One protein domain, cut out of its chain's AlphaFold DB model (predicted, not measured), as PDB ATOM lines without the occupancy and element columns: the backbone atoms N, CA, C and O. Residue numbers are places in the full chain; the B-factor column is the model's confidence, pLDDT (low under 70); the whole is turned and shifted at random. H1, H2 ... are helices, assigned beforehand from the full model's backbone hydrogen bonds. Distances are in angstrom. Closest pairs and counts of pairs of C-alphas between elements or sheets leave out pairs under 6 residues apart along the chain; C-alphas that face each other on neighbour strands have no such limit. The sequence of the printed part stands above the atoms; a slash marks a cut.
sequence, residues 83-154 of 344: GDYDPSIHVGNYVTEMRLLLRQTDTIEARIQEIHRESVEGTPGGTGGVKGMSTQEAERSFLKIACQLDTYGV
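What this domain is: This is residues 83 to 154 of the 344 residues of the protein "B41 domain-containing protein" of Leptidea sinapis (UniProt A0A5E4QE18). There is little regular structure here: two short helices, H1 and H2, stand apart, joined by a long loop, while another long loop, residues 83 to 105, winds along one side of H1. The end of H2 and what follows it, residues 144 to 151, stick out. The printed part has 72 residues, with H1 then H2 and no named strand; the class is all helix, with 24 residues in named elements. It is only just compact, close to loose, with a radius of gyration of the C-alphas of 13.3 A and spans of 39 by 30 by 19 A.

Where its parts are: Start at C-alpha 83, (33.894, 3.799, 139.808), and pass residues 83 to 105, which hold no named element. Find C-alpha 106 at (25.179, 20.531, 129.607); from there H1, residues 106 to 117, runs 16.5 A. H2, residues 135 to 146, runs 16.0 A and ends at C-alpha 146, (25.558, -0.930, 122.584).

How they stand to each other: H1 and H2 are apart, with no C-alpha of the one within 8 A of the other. In both helices every O i to N i+4 pair is within hydrogen-bond range.

The domain as a whole: The C-alphas of Ser 88 and Val 154, the two farthest apart, are 39.6 A apart. The printed part has no cut. The link from H1 to H2, 17 residues, is long. Look for pLDDT under 70 in 14 residues, among them 122 to 127.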
ATOM      1  N   GLY A  83      34.697   4.805 139.093       63.56
ATOM      2  CA  GLY A  83      33.894   3.799 139.808       63.56
ATOM      3  C   GLY A  83      32.603   4.375 140.425       63.56
ATOM      4  O   GLY A  83      32.272   5.535 140.197       63.56
ATOM      5  N   ASP A  84      31.920   3.561 141.243       65.44
ATOM      6  CA  ASP A  84      30.602   3.823 141.864       65.44
ATOM      7  C   ASP A  84      30.343   5.254 142.384       65.44
ATOM      8  O   ASP A  84      31.209   5.907 142.981       65.44
ATOM      9  N   TYR A  85      29.082   5.699 142.280       71.19
ATOM     10  CA  TYR A  85      28.645   7.004 142.780       71.19
ATOM     11  C   TYR A  85      28.662   7.105 144.314       71.19
ATOM     12  O   TYR A  85      27.681   6.830 145.014       71.19
ATOM     13  N   ASP A  86      29.783   7.606 144.823       70.00
ATOM     14  CA  ASP A  86      29.934   8.117 146.185       70.00
ATOM     15  C   ASP A  86      29.678   9.649 146.242       70.00
ATOM     16  O   ASP A  86      30.390  10.417 145.580       70.00
ATOM     17  N   PRO A  87      28.690  10.130 147.029       71.50
ATOM     18  CA  PRO A  87      28.344  11.550 147.132       71.50
ATOM     19  C   PRO A  87      29.415  12.417 147.815       71.50
ATOM     20  O   PRO A  87      29.362  13.637 147.678       71.50
ATOM     21  N   SER A  88      30.386  11.833 148.527       67.69
ATOM     22  CA  SER A  88      31.495  12.578 149.141       67.69
ATOM     23  C   SER A  88      32.565  12.999 148.124       67.69
ATOM     24  O   SER A  88      33.262  13.993 148.331       67.69
ATOM     25  N   ILE A  89      32.668  12.279 146.999       63.69
ATOM     26  CA  ILE A  89      33.689  12.498 145.961       63.69
ATOM     27  C   ILE A  89      33.115  12.866 144.583       63.69
ATOM     28  O   ILE A  89      33.892  13.203 143.686       63.69
ATOM     29  N   HIS A  90      31.795  12.789 144.394       72.19
ATOM     30  CA  HIS A  90      31.075  13.139 143.161       72.19
ATOM     31  C   HIS A  90      30.144  14.342 143.393       72.19
ATOM     32  O   HIS A  90      28.917  14.266 143.266       72.19
ATOM     33  N   VAL A  91      30.774  15.459 143.769       69.12
ATOM     34  CA  VAL A  91      30.154  16.757 144.068       69.12
ATOM     35  C   VAL A  91      30.294  17.690 142.858       69.12
ATOM     36  O   VAL A  91      31.313  17.660 142.171       69.12
ATOM     37  N   GLY A  92      29.290  18.537 142.605       72.19
ATOM     38  CA  GLY A  92      29.303  19.497 141.492       72.19
ATOM     39  C   GLY A  92      29.290  18.829 140.111       72.19
ATOM     40  O   GLY A  92      28.852  17.688 139.969       72.19
ATOM     41  N   ASN A  93      29.787  19.528 139.090       73.19
ATOM     42  CA  ASN A  93      29.733  19.096 137.687       73.19
ATOM     43  C   ASN A  93      30.930  18.202 137.297       73.19
ATOM     44  O   ASN A  93      31.607  18.439 136.302       73.19
ATOM     45  N   TYR A  94      31.209  17.159 138.083       75.38
ATOM     46  CA  TYR A  94      32.362  16.263 137.877       75.38
ATOM     47  C   TYR A  94      32.391  15.547 136.508       75.38
ATOM     48  O   TYR A  94      33.429  15.015 136.128       75.38
ATOM     49  N   VAL A  95      31.275  15.529 135.767       75.19
ATOM     50  CA  VAL A  95      31.180  14.947 134.414       75.19
ATOM     51  C   VAL A  95      31.703  15.898 133.330       75.19
ATOM     52  O   VAL A  95      32.179  15.417 132.306       75.19
ATOM     53  N   THR A  96      31.712  17.218 133.548       74.44
ATOM     54  CA  THR A  96      32.228  18.200 132.571       74.44
ATOM     55  C   THR A  96      33.723  18.017 132.294       74.44
ATOM     56  O   THR A  96      34.201  18.261 131.188       74.44
ATOM     57  N   GLU A  97      34.479  17.534 133.286       67.56
ATOM     58  CA  GLU A  97      35.903  17.204 133.137       67.56
ATOM     59  C   GLU A  97      36.140  15.889 132.363       67.56
ATOM     60  O   GLU A  97      37.272  15.594 131.976       67.56
ATOM     61  N   MET A  98      35.087  15.101 132.111       68.19
ATOM     62  CA  MET A  98      35.152  13.811 131.429       68.19
ATOM     63  C   MET A  98      34.703  13.943 129.973       68.19
ATOM     64  O   MET A  98      33.566  14.314 129.692       68.19
ATOM     65  N   ARG A  99      35.557  13.567 129.017       65.44
ATOM     66  CA  ARG A  99      35.228  13.613 127.581       65.44
ATOM     67  C   ARG A  99      34.551  12.318 127.117       65.44
ATOM     68  O   ARG A  99      35.142  11.534 126.379       65.44
ATOM     69  N   LEU A 100      33.316  12.098 127.559       74.31
ATOM     70  CA  LEU A 100      32.562  10.863 127.305       74.31
ATOM     71  C   LEU A 100      31.945  10.811 125.899       74.31
ATOM     72  O   LEU A 100      31.747   9.727 125.354       74.31
ATOM     73  N   LEU A 101      31.628  11.965 125.299       76.25
ATOM     74  CA  LEU A 101      30.906  12.042 124.023       76.25
ATOM     75  C   LEU A 101      31.522  13.045 123.039       76.25
ATOM     76  O   LEU A 101      32.094  14.067 123.414       76.25
ATOM     77  N   LEU A 102      31.347  12.782 121.737       74.12
ATOM     78  CA  LEU A 102      31.879  13.629 120.658       74.12
ATOM     79  C   LEU A 102      31.188  15.006 120.572       74.12
ATOM     80  O   LEU A 102      31.784  15.973 120.101       74.12
ATOM     81  N   ARG A 103      29.932  15.089 121.026       79.38
ATOM     82  CA  ARG A 103      29.163  16.328 121.222       79.38
ATOM     83  C   ARG A 103      28.486  16.281 122.589       79.38
ATOM     84  O   ARG A 103      27.291  16.023 122.688       79.38
ATOM     85  N   GLN A 104      29.284  16.472 123.627       82.25
ATOM     86  CA  GLN A 104      28.808  16.612 124.996       82.25
ATOM     87  C   GLN A 104      28.180  18.006 125.177       82.25
ATOM     88  O   GLN A 104      28.709  18.992 124.663       82.25
ATOM     89  N   THR A 105      27.019  18.074 125.828       88.44
ATOM     90  CA  THR A 105      26.292  19.317 126.132       88.44
ATOM     91  C   THR A 105      25.788  19.257 127.563       88.44
ATOM     92  O   THR A 105      25.514  18.166 128.056       88.44
ATOM     93  N   ASP A 106      25.581  20.406 128.199       86.25
ATOM     94  CA  ASP A 106      25.179  20.531 129.607       86.25
ATOM     95  C   ASP A 106      23.956  19.657 129.959       86.25
ATOM     96  O   ASP A 106      23.898  19.024 131.010       86.25
ATOM     97  N   THR A 107      22.994  19.553 129.034       88.38
ATOM     98  CA  THR A 107      21.806  18.690 129.156       88.38
ATOM     99  C   THR A 107      22.135  17.196 129.210       88.38
ATOM    100  O   THR A 107      21.469  16.440 129.914       88.38
ATOM    101  N   ILE A 108      23.160  16.761 128.476       86.69
ATOM    102  CA  ILE A 108      23.645  15.381 128.468       86.69
ATOM    103  C   ILE A 108      24.499  15.124 129.714       86.69
ATOM    104  O   ILE A 108      24.359  14.070 130.327       86.69
ATOM    105  N   GLU A 109      25.326  16.083 130.136       86.88
ATOM    106  CA  GLU A 109      26.127  15.972 131.364       86.88
ATOM    107  C   GLU A 109      25.243  15.821 132.602       86.88
ATOM    108  O   GLU A 109      25.431  14.882 133.376       86.88
ATOM    109  N   ALA A 110      24.219  16.671 132.739       87.44
ATOM    110  CA  ALA A 110      23.230  16.566 133.808       87.44
ATOM    111  C   ALA A 110      22.551  15.185 133.823       87.44
ATOM    112  O   ALA A 110      22.434  14.565 134.882       87.44
ATOM    113  N   ARG A 111      22.178  14.653 132.647       87.88
ATOM    114  CA  ARG A 111      21.548  13.329 132.540       87.88
ATOM    115  C   ARG A 111      22.509  12.178 132.867       87.88
ATOM    116  O   ARG A 111      22.083  11.196 133.468       87.88
ATOM    117  N   ILE A 112      23.796  12.291 132.528       86.12
ATOM    118  CA  ILE A 112      24.826  11.316 132.930       86.12
ATOM    119  C   ILE A 112      24.987  11.315 134.458       86.12
ATOM    120  O   ILE A 112      25.038  10.249 135.066       86.12
ATOM    121  N   GLN A 113      25.020  12.490 135.095       85.00
ATOM    122  CA  GLN A 113      25.133  12.600 136.556       85.00
ATOM    123  C   GLN A 113      23.923  12.033 137.301       85.00
ATOM    124  O   GLN A 113      24.083  11.443 138.370       85.00
ATOM    125  N   GLU A 114      22.731  12.224 136.744       87.38
ATOM    126  CA  GLU A 114      21.476  11.670 137.242       87.38
ATOM    127  C   GLU A 114      21.497  10.132 137.184       87.38
ATOM    128  O   GLU A 114      21.415   9.486 138.228       87.38
ATOM    129  N   ILE A 115      21.772   9.547 136.012       86.25
ATOM    130  CA  ILE A 115      21.889   8.088 135.821       86.25
ATOM    131  C   ILE A 115      22.991   7.477 136.704       86.25
ATOM    132  O   ILE A 115      22.822   6.377 137.231       86.25
ATOM    133  N   HIS A 116      24.112   8.180 136.905       84.56
ATOM    134  CA  HIS A 116      25.188   7.715 137.785       84.56
ATOM    135  C   HIS A 116      24.775   7.708 139.268       84.56
ATOM    136  O   HIS A 116      25.188   6.824 140.013       84.56
ATOM    137  N   ARG A 117      23.936   8.660 139.703       84.69
ATOM    138  CA  ARG A 117      23.418   8.742 141.081       84.69
ATOM    139  C   ARG A 117      22.297   7.742 141.362       84.69
ATOM    140  O   ARG A 117      22.162   7.298 142.505       84.69
ATOM    141  N   GLU A 118      21.458   7.463 140.374       84.38
ATOM    142  CA  GLU A 118      20.285   6.606 140.522       84.38
ATOM    143  C   GLU A 118      20.665   5.132 140.727       84.38
ATOM    144  O   GLU A 118      21.626   4.623 140.147       84.38
ATOM    145  N   SER A 119      19.898   4.430 141.564       77.81
ATOM    146  CA  SER A 119      20.091   2.996 141.805       77.81
ATOM    147  C   SER A 119      19.510   2.147 140.673       77.81
ATOM    148  O   SER A 119      18.554   2.541 139.995       77.81
ATOM    149  N   VAL A 120      20.072   0.946 140.523       79.25
ATOM    150  CA  VAL A 120      19.663  -0.054 139.526       79.25
ATOM    151  C   VAL A 120      18.178  -0.400 139.642       79.25
ATOM    152  O   VAL A 120      17.656  -0.610 140.742       79.25
ATOM    153  N   GLU A 121      17.508  -0.495 138.494       76.12
ATOM    154  CA  GLU A 121      16.120  -0.950 138.380       76.12
ATOM    155  C   GLU A 121      15.915  -2.306 139.087       76.12
ATOM    156  O   GLU A 121      16.721  -3.226 138.947       76.12
ATOM    157  N   GLY A 122      14.858  -2.418 139.899       69.25
ATOM    158  CA  GLY A 122      14.594  -3.589 140.750       69.25
ATOM    159  C   GLY A 122      15.174  -3.517 142.175       69.25
ATOM    160  O   GLY A 122      14.823  -4.345 143.014       69.25
ATOM    161  N   THR A 123      15.995  -2.510 142.489       69.44
ATOM    162  CA  THR A 123      16.452  -2.206 143.863       69.44
ATOM    163  C   THR A 123      15.432  -1.294 144.569       69.44
ATOM    164  O   THR A 123      14.795  -0.485 143.891       69.44
ATOM    165  N   PRO A 124      15.255  -1.337 145.908       61.75
ATOM    166  CA  PRO A 124      14.379  -0.393 146.610       61.75
ATOM    167  C   PRO A 124      14.768   1.070 146.339       61.75
ATOM    168  O   PRO A 124      15.867   1.502 146.684       61.75
ATOM    169  N   GLY A 125      13.867   1.828 145.702       66.62
ATOM    170  CA  GLY A 125      14.124   3.207 145.263       66.62
ATOM    171  C   GLY A 125      14.957   3.346 143.978       66.62
ATOM    172  O   GLY A 125      15.427   4.443 143.691       66.62
ATOM    173  N   GLY A 126      15.171   2.265 143.222       69.56
ATOM    174  CA  GLY A 126      15.865   2.283 141.933       69.56
ATOM    175  C   GLY A 126      14.965   2.716 140.776       69.56
ATOM    176  O   GLY A 126      13.852   2.216 140.626       69.56
ATOM    177  N   THR A 127      15.473   3.630 139.953       69.38
ATOM    178  CA  THR A 127      14.763   4.282 138.835       69.38
ATOM    179  C   THR A 127      15.417   4.030 137.471       69.38
ATOM    180  O   THR A 127      14.975   4.589 136.471       69.38
ATOM    181  N   GLY A 128      16.435   3.160 137.414       72.19
ATOM    182  CA  GLY A 128      17.130   2.793 136.171       72.19
ATOM    183  C   GLY A 128      18.539   3.371 136.022       72.19
ATOM    184  O   GLY A 128      19.041   3.465 134.903       72.19
ATOM    185  N   GLY A 129      19.181   3.754 137.129       82.62
ATOM    186  CA  GLY A 129      20.581   4.176 137.129       82.62
ATOM    187  C   GLY A 129      21.583   3.029 137.274       82.62
ATOM    188  O   GLY A 129      21.236   1.849 137.192       82.62
ATOM    189  N   VAL A 130      22.851   3.385 137.495       81.38
ATOM    190  CA  VAL A 130      23.982   2.436 137.578       81.38
ATOM    191  C   VAL A 130      24.623   2.336 138.966       81.38
ATOM    192  O   VAL A 130      25.555   1.556 139.149       81.38
ATOM    193  N   LYS A 131      24.144   3.090 139.963       81.31
ATOM    194  CA  LYS A 131      24.729   3.091 141.309       81.31
ATOM    195  C   LYS A 131      24.594   1.722 141.979       81.31
ATOM    196  O   LYS A 131      23.476   1.242 142.184       81.31
ATOM    197  N   GLY A 132      25.724   1.142 142.385       74.25
ATOM    198  CA  GLY A 132      25.796  -0.179 143.005       74.25
ATOM    199  C   GLY A 132      25.936  -1.337 142.013       74.25
ATOM    200  O   GLY A 132      25.859  -2.487 142.439       74.25
ATOM    201  N   MET A 133      26.138  -1.067 140.716       77.69
ATOM    202  CA  MET A 133      26.627  -2.079 139.774       77.69
ATOM    203  C   MET A 133      28.129  -2.282 139.969       77.69
ATOM    204  O   MET A 133      28.887  -1.315 139.992       77.69
ATOM    205  N   SER A 134      28.598  -3.530 139.987       78.12
ATOM    206  CA  SER A 134      30.035  -3.767 139.823       78.12
ATOM    207  C   SER A 134      30.506  -3.290 138.442       78.12
ATOM    208  O   SER A 134      29.747  -3.320 137.469       78.12
ATOM    209  N   THR A 135      31.783  -2.913 138.309       72.62
ATOM    210  CA  THR A 135      32.378  -2.494 137.023       72.62
ATOM    211  C   THR A 135      32.089  -3.499 135.904       72.62
ATOM    212  O   THR A 135      31.698  -3.121 134.805       72.62
ATOM    213  N   GLN A 136      32.170  -4.796 136.212       73.50
ATOM    214  CA  GLN A 136      31.928  -5.876 135.256       73.50
ATOM    215  C   GLN A 136      30.441  -6.040 134.874       73.50
ATOM    216  O   GLN A 136      30.122  -6.627 133.839       73.50
ATOM    217  N   GLU A 137      29.504  -5.587 135.706       79.00
ATOM    218  CA  GLU A 137      28.073  -5.530 135.374       79.00
ATOM    219  C   GLU A 137      27.753  -4.282 134.556       79.00
ATOM    220  O   GLU A 137      27.036  -4.390 133.560       79.00
ATOM    221  N   ALA A 138      28.349  -3.137 134.900       78.75
ATOM    222  CA  ALA A 138      28.251  -1.905 134.122       78.75
ATOM    223  C   ALA A 138      28.790  -2.100 132.691       78.75
ATOM    224  O   ALA A 138      28.093  -1.783 131.727       78.75
ATOM    225  N   GLU A 139      29.963  -2.723 132.529       78.69
ATOM    226  CA  GLU A 139      30.537  -3.098 131.228       78.69
ATOM    227  C   GLU A 139      29.619  -4.031 130.426       78.69
ATOM    228  O   GLU A 139      29.355  -3.793 129.246       78.69
ATOM    229  N   ARG A 140      29.084  -5.091 131.052       79.31
ATOM    230  CA  ARG A 140      28.155  -6.019 130.383       79.31
ATOM    231  C   ARG A 140      26.845  -5.342 129.990       79.31
ATOM    232  O   ARG A 140      26.332  -5.621 128.909       79.31
ATOM    233  N   SER A 141      26.308  -4.472 130.844       81.00
ATOM    234  CA  SER A 141      25.095  -3.698 130.575       81.00
ATOM    235  C   SER A 141      25.319  -2.734 129.408       81.00
ATOM    236  O   SER A 141      24.562  -2.752 128.437       81.00
ATOM    237  N   PHE A 142      26.433  -1.995 129.431       84.31
ATOM    238  CA  PHE A 142      26.864  -1.134 128.335       84.31
ATOM    239  C   PHE A 142      26.985  -1.910 127.021       84.31
ATOM    240  O   PHE A 142      26.376  -1.511 126.032       84.31
ATOM    241  N   LEU A 143      27.690  -3.046 126.997       83.12
ATOM    242  CA  LEU A 143      27.838  -3.866 125.789       83.12
ATOM    243  C   LEU A 143      26.501  -4.445 125.303       83.12
ATOM    244  O   LEU A 143      26.268  -4.491 124.097       83.12
ATOM    245  N   LYS A 144      25.606  -4.844 126.219       85.62
ATOM    246  CA  LYS A 144      24.251  -5.325 125.900       85.62
ATOM    247  C   LYS A 144      23.392  -4.233 125.260       85.62
ATOM    248  O   LYS A 144      22.607  -4.541 124.371       85.62
ATOM    249  N   ILE A 145      23.509  -2.981 125.700       84.25
ATOM    250  CA  ILE A 145      22.805  -1.839 125.093       84.25
ATOM    251  C   ILE A 145      23.466  -1.471 123.761       84.25
ATOM    252  O   ILE A 145      22.792  -1.355 122.741       84.25
ATOM    253  N   ALA A 146      24.793  -1.340 123.749       83.88
ATOM    254  CA  ALA A 146      25.558  -0.930 122.584       83.88
ATOM    255  C   ALA A 146      25.348  -1.885 121.401       83.88
ATOM    256  O   ALA A 146      25.124  -1.412 120.292       83.88
ATOM    257  N   CYS A 147      25.320  -3.205 121.621       84.56
ATOM    258  CA  CYS A 147      25.131  -4.184 120.546       84.56
ATOM    259  C   CYS A 147      23.737  -4.181 119.892       84.56
ATOM    260  O   CYS A 147      23.575  -4.793 118.839       84.56
ATOM    261  N   GLN A 148      22.757  -3.482 120.476       84.75
ATOM    262  CA  GLN A 148      21.432  -3.265 119.884       84.75
ATOM    263  C   GLN A 148      21.386  -2.036 118.957       84.75
ATOM    264  O   GLN A 148      20.394  -1.835 118.262       84.75
ATOM    265  N   LEU A 149      22.433  -1.204 118.929       81.62
ATOM    266  CA  LEU A 149      22.507  -0.040 118.047       81.62
ATOM    267  C   LEU A 149      22.937  -0.462 116.634       81.62
ATOM    268  O   LEU A 149      23.988  -1.077 116.469       81.62
ATOM    269  N   ASP A 150      22.213  -0.025 115.599       76.56
ATOM    270  CA  ASP A 150      22.503  -0.340 114.183       76.56
ATOM    271  C   ASP A 150      23.952  -0.040 113.745       76.56
ATOM    272  O   ASP A 150      24.456  -0.589 112.760       76.56
ATOM    273  N   THR A 151      24.601   0.914 114.418       77.31
ATOM    274  CA  THR A 151      25.977   1.379 114.174       77.31
ATOM    275  C   THR A 151      27.048   0.599 114.936       77.31
ATOM    276  O   THR A 151      28.232   0.872 114.753       77.31
ATOM    277  N   TYR A 152      26.681  -0.338 115.806       78.00
ATOM    278  CA  TYR A 152      27.644  -1.080 116.612       78.00
ATOM    279  C   TYR A 152      28.421  -2.102 115.776       78.00
ATOM    280  O   TYR A 152      27.849  -2.840 114.975       78.00
ATOM    281  N   GLY A 153      29.746  -2.130 115.947       71.81
ATOM    282  CA  GLY A 153      30.638  -2.981 115.152       71.81
ATOM    283  C   GLY A 153      30.711  -2.614 113.663       71.81
ATOM    284  O   GLY A 153      31.186  -3.420 112.868       71.81
ATOM    285  N   VAL A 154      30.238  -1.423 113.275       71.31
ATOM    286  CA  VAL A 154      30.261  -0.933 111.891       71.31
ATOM    287  C   VAL A 154      31.499  -0.080 111.651       71.31
ATOM    288  O   VAL A 154      31.631   0.981 112.256       71.31
TER     289      VAL A 154